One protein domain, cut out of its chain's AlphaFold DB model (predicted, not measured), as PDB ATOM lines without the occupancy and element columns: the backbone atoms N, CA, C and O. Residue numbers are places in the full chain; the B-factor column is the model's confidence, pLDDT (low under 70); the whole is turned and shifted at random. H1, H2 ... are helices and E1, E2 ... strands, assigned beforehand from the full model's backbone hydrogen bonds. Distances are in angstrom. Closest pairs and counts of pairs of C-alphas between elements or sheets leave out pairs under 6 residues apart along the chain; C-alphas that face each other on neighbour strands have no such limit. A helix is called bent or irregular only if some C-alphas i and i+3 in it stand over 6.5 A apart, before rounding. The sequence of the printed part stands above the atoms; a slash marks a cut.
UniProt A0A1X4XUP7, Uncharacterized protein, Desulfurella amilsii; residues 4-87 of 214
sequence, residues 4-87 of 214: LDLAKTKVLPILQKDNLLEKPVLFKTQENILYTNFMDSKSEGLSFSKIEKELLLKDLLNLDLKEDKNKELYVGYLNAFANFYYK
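Overview. This is residues 4 to 87 of the 214 residues of an uncharacterized protein of Desulfurella amilsii (UniProt A0A1X4XUP7). A twisted sheet of four strands has the long helix H3 packed slantwise across one face, mostly over E3 and E2, while the other face bears no named helix. H1 lies beyond H3, off the sheet, and short H2 sits at the end of E4. The 84 printed residues hold three named helices and four named strands, in the order H1 E1 E2 E3 E4 H2 H3, and the sheet's order is E3 E2 E1 E4, all antiparallel. The class is mixed, helices and strands. The whole is compact and rounded, with a radius of gyration of the C-alphas of 11.8 A and spans of 36 by 27 by 20 A.

Along the chain. Find C-alpha 24 at (234.192, 283.335, 183.045); from there E1, residues 24 to 30, runs 19.5 A. E2 follows as residues 33 to 38, E3 as residues 41 to 46 over 17.5 A, and E4 as residues 52 to 56. H2 is residues 57 to 61. Look next for C-alpha 68 at (235.253, 264.114, 191.079), where H3, residues 68 to 86, begins its 26.1 A. Go back to C-alpha 4 at (224.021, 268.541, 191.526) for H1, residues 4 to 17, 20.4 A long and only just irregular: C-alphas 10 and 13 are 6.7 A apart.

Arrangement. E1, E2 and E3 form a meander, each strand the antiparallel neighbour of the one before; E1 and E2 are a hairpin, as are E2 and E3. With E4 they make a Greek key, the fourth strand being the antiparallel neighbour of the first. Look for N 35 and O 28 at 2.8 A between E2 and E1, N 36 and O 43 at 2.9 A between E2 and E3, and N 25 and O 55 at 2.8 A between E1 and E4. H3 on one face makes two layers, helix and sheet; its height over the sheet is 7.2 A. It lies over E3, E2 and, only just, with 3 C-alphas, E1, slantwise to the strands at 37 degrees to E3 on the local plane. The closest C-alphas of E3 and H3 are those of Ser 43 and Ala 80, 4.9 A apart. H2 only grazes the sheet. It only just touches H3, at residues 73 to 74 alone, with 3 pairs of C-alphas within 8 A, the closest those of Leu 60 and Tyr 74, 6.8 A. H1 is not on the sheet. It is close to but not clearly touching H3, the C-alphas of Ala 7 and Leu 78 being 7.8 A apart, at a steep tilt of 48 degrees, the same way. Every O i to N i+4 pair is within hydrogen-bond range in H2 and H3, and 8 of 10 in H1.

Size, cuts and confidence. The two C-alphas farthest apart are those of Lys 17 and Glu 31, 36.2 A. The printed part has no cut and no long link. No printed residue is under pLDDT 70.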
ATOM      1  N   LEU A   4     223.443 267.561 192.449       96.12
ATOM      2  CA  LEU A   4     224.021 268.541 191.526       96.12
ATOM      3  C   LEU A   4     223.097 268.836 190.338       96.12
ATOM      4  O   LEU A   4     223.000 269.992 189.925       96.12
ATOM      5  N   ASP A   5     222.356 267.843 189.837       94.31
ATOM      6  CA  ASP A   5     221.342 268.067 188.801       94.31
ATOM      7  C   ASP A   5     220.200 268.939 189.329       94.31
ATOM      8  O   ASP A   5     219.777 269.885 188.660       94.31
ATOM      9  N   LEU A   6     219.742 268.688 190.561       95.12
ATOM     10  CA  LEU A   6     218.748 269.538 191.218       95.12
ATOM     11  C   LEU A   6     219.238 270.988 191.298       95.12
ATOM     12  O   LEU A   6     218.498 271.902 190.931       95.12
ATOM     13  N   ALA A   7     220.493 271.213 191.695       95.88
ATOM     14  CA  ALA A   7     221.071 272.555 191.731       95.88
ATOM     15  C   ALA A   7     221.130 273.191 190.332       95.88
ATOM     16  O   ALA A   7     220.718 274.341 190.158       95.88
ATOM     17  N   LYS A   8     221.538 272.427 189.313       95.38
ATOM     18  CA  LYS A   8     221.571 272.879 187.915       95.38
ATOM     19  C   LYS A   8     220.208 273.367 187.434       95.38
ATOM     20  O   LYS A   8     220.126 274.443 186.841       95.38
ATOM     21  N   THR A   9     219.134 272.630 187.733       95.25
ATOM     22  CA  THR A   9     217.766 273.022 187.337       95.25
ATOM     23  C   THR A   9     217.295 274.324 187.989       95.25
ATOM     24  O   THR A   9     216.478 275.035 187.405       95.25
ATOM     25  N   LYS A  10     217.817 274.671 189.173       95.31
ATOM     26  CA  LYS A  10     217.510 275.935 189.861       95.31
ATOM     27  C   LYS A  10     218.311 277.112 189.319       95.31
ATOM     28  O   LYS A  10     217.785 278.218 189.233       95.31
ATOM     29  N   VAL A  11     219.570 276.877 188.961       95.12
ATOM     30  CA  VAL A  11     220.507 277.930 188.557       95.12
ATOM     31  C   VAL A  11     220.354 278.305 187.081       95.12
ATOM     32  O   VAL A  11     220.360 279.490 186.749       95.12
ATOM     33  N   LEU A  12     220.168 277.326 186.189       95.44
ATOM     34  CA  LEU A  12     220.166 277.551 184.738       95.44
ATOM     35  C   LEU A  12     219.166 278.632 184.264       95.44
ATOM     36  O   LEU A  12     219.587 279.500 183.495       95.44
ATOM     37  N   PRO A  13     217.898 278.663 184.728       96.50
ATOM     38  CA  PRO A  13     216.949 279.693 184.297       96.50
ATOM     39  C   PRO A  13     217.380 281.115 184.684       96.50
ATOM     40  O   PRO A  13     217.133 282.059 183.938       96.50
ATOM     41  N   ILE A  14     218.049 281.269 185.833       96.12
ATOM     42  CA  ILE A  14     218.549 282.564 186.317       96.12
ATOM     43  C   ILE A  14     219.682 283.049 185.406       96.12
ATOM     44  O   ILE A  14     219.662 284.183 184.937       96.12
ATOM     45  N   LEU A  15     220.629 282.165 185.080       95.69
ATOM     46  CA  LEU A  15     221.757 282.497 184.204       95.69
ATOM     47  C   LEU A  15     221.328 282.878 182.789       95.69
ATOM     48  O   LEU A  15     221.932 283.764 182.186       95.69
ATOM     49  N   GLN A  16     220.318 282.189 182.255       95.25
ATOM     50  CA  GLN A  16     219.758 282.486 180.939       95.25
ATOM     51  C   GLN A  16     219.056 283.841 180.935       95.25
ATOM     52  O   GLN A  16     219.294 284.644 180.038       95.25
ATOM     53  N   LYS A  17     218.240 284.119 181.958       96.88
ATOM     54  CA  LYS A  17     217.546 285.403 182.110       96.88
ATOM     55  C   LYS A  17     218.522 286.583 182.171       96.88
ATOM     56  O   LYS A  17     218.271 287.610 181.548       96.88
ATOM     57  N   ASP A  18     219.631 286.415 182.885       96.25
ATOM     58  CA  ASP A  18     220.601 287.485 183.130       96.25
ATOM     59  C   ASP A  18     221.752 287.502 182.099       96.25
ATOM     60  O   ASP A  18     222.704 288.270 182.238       96.25
ATOM     61  N   ASN A  19     221.676 286.674 181.045       95.88
ATOM     62  CA  ASN A  19     222.679 286.557 179.976       95.88
ATOM     63  C   ASN A  19     224.111 286.297 180.484       95.88
ATOM     64  O   ASN A  19     225.086 286.867 179.988       95.88
ATOM     65  N   LEU A  20     224.257 285.417 181.479       96.81
ATOM     66  CA  LEU A  20     225.546 285.154 182.129       96.81
ATOM     67  C   LEU A  20     226.316 283.958 181.551       96.81
ATOM     68  O   LEU A  20     227.430 283.700 181.982       96.81
ATOM     69  N   LEU A  21     225.779 283.233 180.567       96.81
ATOM     70  CA  LEU A  21     226.394 281.993 180.055       96.81
ATOM     71  C   LEU A  21     227.807 282.169 179.463       96.81
ATOM     72  O   LEU A  21     228.588 281.219 179.454       96.81
ATOM     73  N   GLU A  22     228.144 283.379 179.018       97.38
ATOM     74  CA  GLU A  22     229.468 283.739 178.489       97.38
ATOM     75  C   GLU A  22     230.403 284.331 179.560       97.38
ATOM     76  O   GLU A  22     231.486 284.817 179.244       97.38
ATOM     77  N   LYS A  23     230.000 284.347 180.837       97.88
ATOM     78  CA  LYS A  23     230.860 284.844 181.917       97.88
ATOM     79  C   LYS A  23     231.907 283.799 182.308       97.88
ATOM     80  O   LYS A  23     231.566 282.615 182.399       97.88
ATOM     81  N   PRO A  24     233.150 284.229 182.578       98.06
ATOM     82  CA  PRO A  24     234.192 283.335 183.045       98.06
ATOM     83  C   PRO A  24     234.008 282.998 184.528       98.06
ATOM     84  O   PRO A  24     233.519 283.804 185.327       98.06
ATOM     85  N   VAL A  25     234.457 281.803 184.888       98.50
ATOM     86  CA  VAL A  25     234.658 281.345 186.259       98.50
ATOM     87  C   VAL A  25     236.109 280.915 186.392       98.50
ATOM     88  O   VAL A  25     236.598 280.078 185.627       98.50
ATOM     89  N   LEU A  26     236.791 281.501 187.369       98.38
ATOM     90  CA  LEU A  26     238.197 281.246 187.646       98.38
ATOM     91  C   LEU A  26     238.317 280.251 188.794       98.38
ATOM     92  O   LEU A  26     237.702 280.438 189.845       98.38
ATOM     93  N   PHE A  27     239.155 279.240 188.606       98.31
ATOM     94  CA  PHE A  27     239.428 278.196 189.582       98.31
ATOM     95  C   PHE A  27     240.921 278.102 189.849       98.31
ATOM     96  O   PHE A  27     241.722 277.987 188.917       98.31
ATOM     97  N   LYS A  28     241.293 278.088 191.127       97.94
ATOM     98  CA  LYS A  28     242.679 277.896 191.548       97.94
ATOM     99  C   LYS A  28     242.740 277.114 192.847       97.94
ATOM    100  O   LYS A  28     242.152 277.532 193.837       97.94
ATOM    101  N   THR A  29     243.491 276.024 192.868       97.31
ATOM    102  CA  THR A  29     243.839 275.330 194.104       97.31
ATOM    103  C   THR A  29     245.121 275.924 194.672       97.31
ATOM    104  O   THR A  29     246.134 276.017 193.977       97.31
ATOM    105  N   GLN A  30     245.095 276.289 195.950       94.62
ATOM    106  CA  GLN A  30     246.288 276.553 196.745       94.62
ATOM    107  C   GLN A  30     246.224 275.660 197.983       94.62
ATOM    108  O   GLN A  30     245.221 275.644 198.693       94.62
ATOM    109  N   GLU A  31     247.283 274.880 198.203       89.75
ATOM    110  CA  GLU A  31     247.292 273.780 199.177       89.75
ATOM    111  C   GLU A  31     246.132 272.803 198.913       89.75
ATOM    112  O   GLU A  31     246.056 272.247 197.821       89.75
ATOM    113  N   ASN A  32     245.228 272.617 199.880       91.00
ATOM    114  CA  ASN A  32     244.034 271.777 199.753       91.00
ATOM    115  C   ASN A  32     242.744 272.605 199.620       91.00
ATOM    116  O   ASN A  32     241.658 272.129 199.958       91.00
ATOM    117  N   ILE A  33     242.847 273.867 199.192       92.81
ATOM    118  CA  ILE A  33     241.706 274.777 199.062       92.81
ATOM    119  C   ILE A  33     241.533 275.158 197.595       92.81
ATOM    120  O   ILE A  33     242.414 275.770 196.995       92.81
ATOM    121  N   LEU A  34     240.375 274.823 197.030       95.81
ATOM    122  CA  LEU A  34     239.890 275.331 195.756       95.81
ATOM    123  C   LEU A  34     239.239 276.696 195.967       95.81
ATOM    124  O   LEU A  34     238.174 276.810 196.575       95.81
ATOM    125  N   TYR A  35     239.864 277.719 195.406       95.88
ATOM    126  CA  TYR A  35     239.319 279.057 195.271       95.88
ATOM    127  C   TYR A  35     238.553 279.149 193.960       95.88
ATOM    128  O   TYR A  35     239.080 278.814 192.897       95.88
ATOM    129  N   THR A  36     237.311 279.614 194.040       97.06
ATOM    130  CA  THR A  36     236.473 279.901 192.874       97.06
ATOM    131  C   THR A  36     236.086 281.371 192.875       97.06
ATOM    132  O   THR A  36     235.673 281.894 193.910       97.06
ATOM    133  N   ASN A  37     236.213 282.038 191.730       96.44
ATOM    134  CA  ASN A  37     235.731 283.401 191.522       96.44
ATOM    135  C   ASN A  37     234.748 283.424 190.349       96.44
ATOM    136  O   ASN A  37     235.085 283.013 189.237       96.44
ATOM    137  N   PHE A  38     233.546 283.922 190.618       96.06
ATOM    138  CA  PHE A  38     232.518 284.199 189.631       96.06
ATOM    139  C   PHE A  38     231.993 285.619 189.850       96.06
ATOM    140  O   PHE A  38     231.379 285.893 190.881       96.06
ATOM    141  N   MET A  39     232.205 286.511 188.876       94.56
ATOM    142  CA  MET A  39     231.716 287.900 188.928       94.56
ATOM    143  C   MET A  39     232.122 288.627 190.227       94.56
ATOM    144  O   MET A  39     231.279 289.197 190.915       94.56
ATOM    145  N   ASP A  40     233.404 288.530 190.596       90.69
ATOM    146  CA  ASP A  40     234.014 289.042 191.841       90.69
ATOM    147  C   ASP A  40     233.510 288.402 193.141       90.69
ATOM    148  O   ASP A  40     234.044 288.661 194.226       90.69
ATOM    149  N   SER A  41     232.538 287.501 193.043       92.06
ATOM    150  CA  SER A  41     232.065 286.707 194.158       92.06
ATOM    151  C   SER A  41     232.941 285.477 194.341       92.06
ATOM    152  O   SER A  41     233.168 284.700 193.410       92.06
ATOM    153  N   LYS A  42     233.461 285.308 195.556       91.88
ATOM    154  CA  LYS A  42     234.447 284.275 195.882       91.88
ATOM    155  C   LYS A  42     233.823 283.170 196.710       91.88
ATOM    156  O   LYS A  42     233.034 283.447 197.610       91.88
ATOM    157  N   SER A  43     234.246 281.938 196.478       92.44
ATOM    158  CA  SER A  43     233.987 280.817 197.378       92.44
ATOM    159  C   SER A  43     235.228 279.955 197.546       92.44
ATOM    160  O   SER A  43     236.092 279.904 196.667       92.44
ATOM    161  N   GLU A  44     235.278 279.239 198.661       91.94
ATOM    162  CA  GLU A  44     236.361 278.321 198.986       91.94
ATOM    163  C   GLU A  44     235.810 276.916 199.231       91.94
ATOM    164  O   GLU A  44     234.683 276.733 199.693       91.94
ATOM    165  N   GLY A  45     236.610 275.897 198.939       91.50
ATOM    166  CA  GLY A  45     236.232 274.517 199.203       91.50
ATOM    167  C   GLY A  45     237.419 273.587 199.316       91.50
ATOM    168  O   GLY A  45     238.483 273.885 198.792       91.50
ATOM    169  N   LEU A  46     237.259 272.476 200.032       92.50
ATOM    170  CA  LEU A  46     238.298 271.459 200.109       92.50
ATOM    171  C   LEU A  46     238.497 270.869 198.708       92.50
ATOM    172  O   LEU A  46     237.525 270.591 198.003       92.50
ATOM    173  N   SER A  47     239.744 270.678 198.310       94.12
ATOM    174  CA  SER A  47     240.100 269.970 197.085       94.12
ATOM    175  C   SER A  47     241.423 269.255 197.292       94.12
ATOM    176  O   SER A  47     242.353 269.815 197.866       94.12
ATOM    177  N   PHE A  48     241.501 268.017 196.810       90.44
ATOM    178  CA  PHE A  48     242.753 267.256 196.734       90.44
ATOM    179  C   PHE A  48     243.336 267.267 195.313       90.44
ATOM    180  O   PHE A  48     244.344 266.619 195.037       90.44
ATOM    181  N   SER A  49     242.696 268.003 194.403       92.56
ATOM    182  CA  SER A  49     243.095 268.129 193.010       92.56
ATOM    183  C   SER A  49     243.899 269.410 192.806       92.56
ATOM    184  O   SER A  49     243.494 270.491 193.232       92.56
ATOM    185  N   LYS A  50     245.003 269.334 192.056       94.94
ATOM    186  CA  LYS A  50     245.688 270.538 191.570       94.94
ATOM    187  C   LYS A  50     244.909 271.118 190.384       94.94
ATOM    188  O   LYS A  50     244.937 270.559 189.285       94.94
ATOM    189  N   ILE A  51     244.193 272.215 190.618       95.75
ATOM    190  CA  ILE A  51     243.353 272.888 189.623       95.75
ATOM    191  C   ILE A  51     243.882 274.306 189.405       95.75
ATOM    192  O   ILE A  51     244.062 275.060 190.349       95.75
ATOM    193  N   GLU A  52     244.094 274.682 188.150       97.12
ATOM    194  CA  GLU A  52     244.266 276.071 187.726       97.12
ATOM    195  C   GLU A  52     243.623 276.176 186.346       97.12
ATOM    196  O   GLU A  52     244.114 275.590 185.378       97.12
ATOM    197  N   LYS A  53     242.427 276.768 186.286       96.69
ATOM    198  CA  LYS A  53     241.603 276.764 185.073       96.69
ATOM    199  C   LYS A  53     240.633 277.939 185.059       96.69
ATOM    200  O   LYS A  53     240.095 278.320 186.092       96.69
ATOM    201  N   GLU A  54     240.353 278.434 183.865       98.06
ATOM    202  CA  GLU A  54     239.232 279.322 183.575       98.06
ATOM    203  C   GLU A  54     238.233 278.581 182.680       98.06
ATOM    204  O   GLU A  54     238.632 277.847 181.769       98.06
ATOM    205  N   LEU A  55     236.940 278.723 182.963       98.06
ATOM    206  CA  LEU A  55     235.861 278.156 182.155       98.06
ATOM    207  C   LEU A  55     234.761 279.188 181.946       98.06
ATOM    208  O   LEU A  55     234.403 279.902 182.880       98.06
ATOM    209  N   LEU A  56     234.165 279.208 180.756       98.12
ATOM    210  CA  LEU A  56     232.899 279.907 180.555       98.12
ATOM    211  C   LEU A  56     231.773 279.130 181.237       98.12
ATOM    212  O   LEU A  56     231.801 277.896 181.298       98.12
ATOM    213  N   LEU A  57     230.746 279.836 181.713       97.31
ATOM    214  CA  LEU A  57     229.614 279.197 182.383       97.31
ATOM    215  C   LEU A  57     228.920 278.139 181.526       97.31
ATOM    216  O   LEU A  57     228.563 277.083 182.046       97.31
ATOM    217  N   LYS A  58     228.761 278.371 180.220       97.12
ATOM    218  CA  LYS A  58     228.189 277.368 179.309       97.12
ATOM    219  C   LYS A  58     228.983 276.058 179.293       97.12
ATOM    220  O   LYS A  58     228.381 274.989 179.280       97.12
ATOM    221  N   ASP A  59     230.310 276.134 179.346       97.75
ATOM    222  CA  ASP A  59     231.184 274.960 179.302       97.75
ATOM    223  C   ASP A  59     231.170 274.247 180.652       97.75
ATOM    224  O   ASP A  59     231.074 273.024 180.722       97.75
ATOM    225  N   LEU A  60     231.185 275.027 181.735       97.38
ATOM    226  CA  LEU A  60     231.082 274.525 183.097       97.38
ATOM    227  C   LEU A  60     229.774 273.750 183.330       97.38
ATOM    228  O   LEU A  60     229.784 272.679 183.932       97.38
ATOM    229  N   LEU A  61     228.649 274.268 182.830       96.00
ATOM    230  CA  LEU A  61     227.341 273.615 182.938       96.00
ATOM    231  C   LEU A  61     227.256 272.318 182.126       96.00
ATOM    232  O   LEU A  61     226.374 271.503 182.399       96.00
ATOM    233  N   ASN A  62     228.142 272.120 181.152       95.56
ATOM    234  CA  ASN A  62     228.182 270.947 180.281       95.56
ATOM    235  C   ASN A  62     229.260 269.927 180.676       95.56
ATOM    236  O   ASN A  62     229.459 268.952 179.952       95.56
ATOM    237  N   LEU A  63     229.947 270.117 181.808       95.38
ATOM    238  CA  LEU A  63     230.908 269.136 182.308       95.38
ATOM    239  C   LEU A  63     230.242 267.781 182.588       95.38
ATOM    240  O   LEU A  63     229.139 267.717 183.132       95.38
ATOM    241  N   ASP A  64     230.961 266.697 182.284       94.06
ATOM    242  CA  ASP A  64     230.585 265.361 182.740       94.06
ATOM    243  C   ASP A  64     230.845 265.252 184.248       94.06
ATOM    244  O   ASP A  64     231.991 265.218 184.704       94.06
ATOM    245  N   LEU A  65     229.766 265.198 185.029       93.88
ATOM    246  CA  LEU A  65     229.812 265.090 186.483       93.88
ATOM    247  C   LEU A  65     230.051 263.650 186.965       93.88
ATOM    248  O   LEU A  65     229.727 263.338 188.105       93.88
ATOM    249  N   LYS A  66     230.615 262.754 186.149       91.69
ATOM    250  CA  LYS A  66     231.147 261.463 186.627       91.69
ATOM    251  C   LYS A  66     232.492 261.601 187.334       91.69
ATOM    252  O   LYS A  66     232.777 260.832 188.247       91.69
ATOM    253  N   GLU A  67     233.305 262.573 186.929       92.75
ATOM    254  CA  GLU A  67     234.625 262.800 187.515       92.75
ATOM    255  C   GLU A  67     234.546 263.722 188.737       92.75
ATOM    256  O   GLU A  67     234.019 264.835 188.651       92.75
ATOM    257  N   ASP A  68     235.160 263.310 189.850       93.25
ATOM    258  CA  ASP A  68     235.253 264.114 191.079       93.25
ATOM    259  C   ASP A  68     235.807 265.520 190.810       93.25
ATOM    260  O   ASP A  68     235.292 266.505 191.328       93.25
ATOM    261  N   LYS A  69     236.811 265.645 189.932       95.00
ATOM    262  CA  LYS A  69     237.393 266.941 189.554       95.00
ATOM    263  C   LYS A  69     236.360 267.883 188.927       95.00
ATOM    264  O   LYS A  69     236.341 269.070 189.244       95.00
ATOM    265  N   ASN A  70     235.491 267.374 188.055       96.25
ATOM    266  CA  ASN A  70     234.438 268.182 187.439       96.25
ATOM    267  C   ASN A  70     233.362 268.563 188.458       96.25
ATOM    268  O   ASN A  70     232.869 269.691 188.435       96.25
ATOM    269  N   LYS A  71     233.051 267.668 189.402       96.50
ATOM    270  CA  LYS A  71     232.172 267.992 190.529       96.50
ATOM    271  C   LYS A  71     232.773 269.055 191.442       96.50
ATOM    272  O   LYS A  71     232.048 269.949 191.859       96.50
ATOM    273  N   GLU A  72     234.076 269.007 191.722       96.56
ATOM    274  CA  GLU A  72     234.778 270.038 192.498       96.56
ATOM    275  C   GLU A  72     234.645 271.420 191.840       96.56
ATOM    276  O   GLU A  72     234.262 272.379 192.513       96.56
ATOM    277  N   LEU A  73     234.873 271.511 190.523       97.62
ATOM    278  CA  LEU A  73     234.659 272.743 189.752       97.62
ATOM    279  C   LEU A  73     233.202 273.213 189.840       97.62
ATOM    280  O   LEU A  73     232.929 274.382 190.117       97.62
ATOM    281  N   TYR A  74     232.253 272.300 189.631       97.69
ATOM    282  CA  TYR A  74     230.842 272.653 189.597       97.69
ATOM    283  C   TYR A  74     230.317 273.101 190.967       97.69
ATOM    284  O   TYR A  74     229.663 274.138 191.069       97.69
ATOM    285  N   VAL A  75     230.669 272.389 192.040       97.12
ATOM    286  CA  VAL A  75     230.342 272.762 193.425       97.12
ATOM    287  C   VAL A  75     231.004 274.081 193.811       97.12
ATOM    288  O   VAL A  75     230.357 274.926 194.428       97.12
ATOM    289  N   GLY A  76     232.273 274.292 193.442       96.19
ATOM    290  CA  GLY A  76     232.957 275.570 193.654       96.19
ATOM    291  C   GLY A  76     232.166 276.724 193.040       96.19
ATOM    292  O   GLY A  76     231.822 277.686 193.723       96.19
ATOM    293  N   TYR A  77     231.758 276.573 191.783       97.56
ATOM    294  CA  TYR A  77     230.921 277.560 191.113       97.56
ATOM    295  C   TYR A  77     229.558 277.761 191.779       97.56
ATOM    296  O   TYR A  77     229.164 278.904 191.989       97.56
ATOM    297  N   LEU A  78     228.838 276.693 192.127       96.94
ATOM    298  CA  LEU A  78     227.518 276.807 192.752       96.94
ATOM    299  C   LEU A  78     227.574 277.619 194.055       96.94
ATOM    300  O   LEU A  78     226.660 278.393 194.341       96.94
ATOM    301  N   ASN A  79     228.661 277.492 194.820       94.50
ATOM    302  CA  ASN A  79     228.872 278.291 196.025       94.50
ATOM    303  C   ASN A  79     229.190 279.759 195.700       94.50
ATOM    304  O   ASN A  79     228.584 280.648 196.294       94.50
ATOM    305  N   ALA A  80     230.056 280.041 194.720       94.56
ATOM    306  CA  ALA A  80     230.305 281.415 194.268       94.56
ATOM    307  C   ALA A  80     229.036 282.078 193.688       94.56
ATOM    308  O   ALA A  80     228.764 283.254 193.934       94.56
ATOM    309  N   PHE A  81     228.208 281.312 192.975       95.19
ATOM    310  CA  PHE A  81     226.897 281.736 192.490       95.19
ATOM    311  C   PHE A  81     225.949 282.071 193.646       95.19
ATOM    312  O   PHE A  81     225.312 283.128 193.626       95.19
ATOM    313  N   ALA A  82     225.875 281.207 194.667       92.69
ATOM    314  CA  ALA A  82     225.056 281.453 195.851       92.69
ATOM    315  C   ALA A  82     225.452 282.774 196.536       92.69
ATOM    316  O   ALA A  82     224.592 283.564 196.922       92.69
ATOM    317  N   ASN A  83     226.747 283.077 196.588       89.12
ATOM    318  CA  ASN A  83     227.247 284.336 197.139       89.12
ATOM    319  C   ASN A  83     226.884 285.539 196.293       89.12
ATOM    320  O   ASN A  83     226.475 286.565 196.828       89.12
ATOM    321  N   PHE A  84     227.041 285.423 194.976       92.25
ATOM    322  CA  PHE A  84     226.733 286.506 194.056       92.25
ATOM    323  C   PHE A  84     225.248 286.904 194.131       92.25
ATOM    324  O   PHE A  84     224.937 288.082 194.297       92.25
ATOM    325  N   TYR A  85     224.332 285.931 194.085       90.12
ATOM    326  CA  TYR A  85     222.891 286.210 194.056       90.12
ATOM    327  C   TYR A  85     222.257 286.416 195.431       90.12
ATOM    328  O   TYR A  85     221.374 287.260 195.577       90.12
ATOM    329  N   TYR A  86     222.682 285.657 196.441       83.25
ATOM    330  CA  TYR A  86     222.013 285.620 197.747       83.25
ATOM    331  C   TYR A  86     222.848 286.238 198.866       83.25
ATOM    332  O   TYR A  86     222.395 286.272 200.010       83.25
ATOM    333  N   LYS A  87     224.041 286.763 198.547       77.62
ATOM    334  CA  LYS A  87     224.963 287.387 199.510       77.62
ATOM    335  C   LYS A  87     225.240 286.477 200.711       77.62
ATOM    336  O   LYS A  87     225.304 286.931 201.853       77.62
TER     337      LYS A  87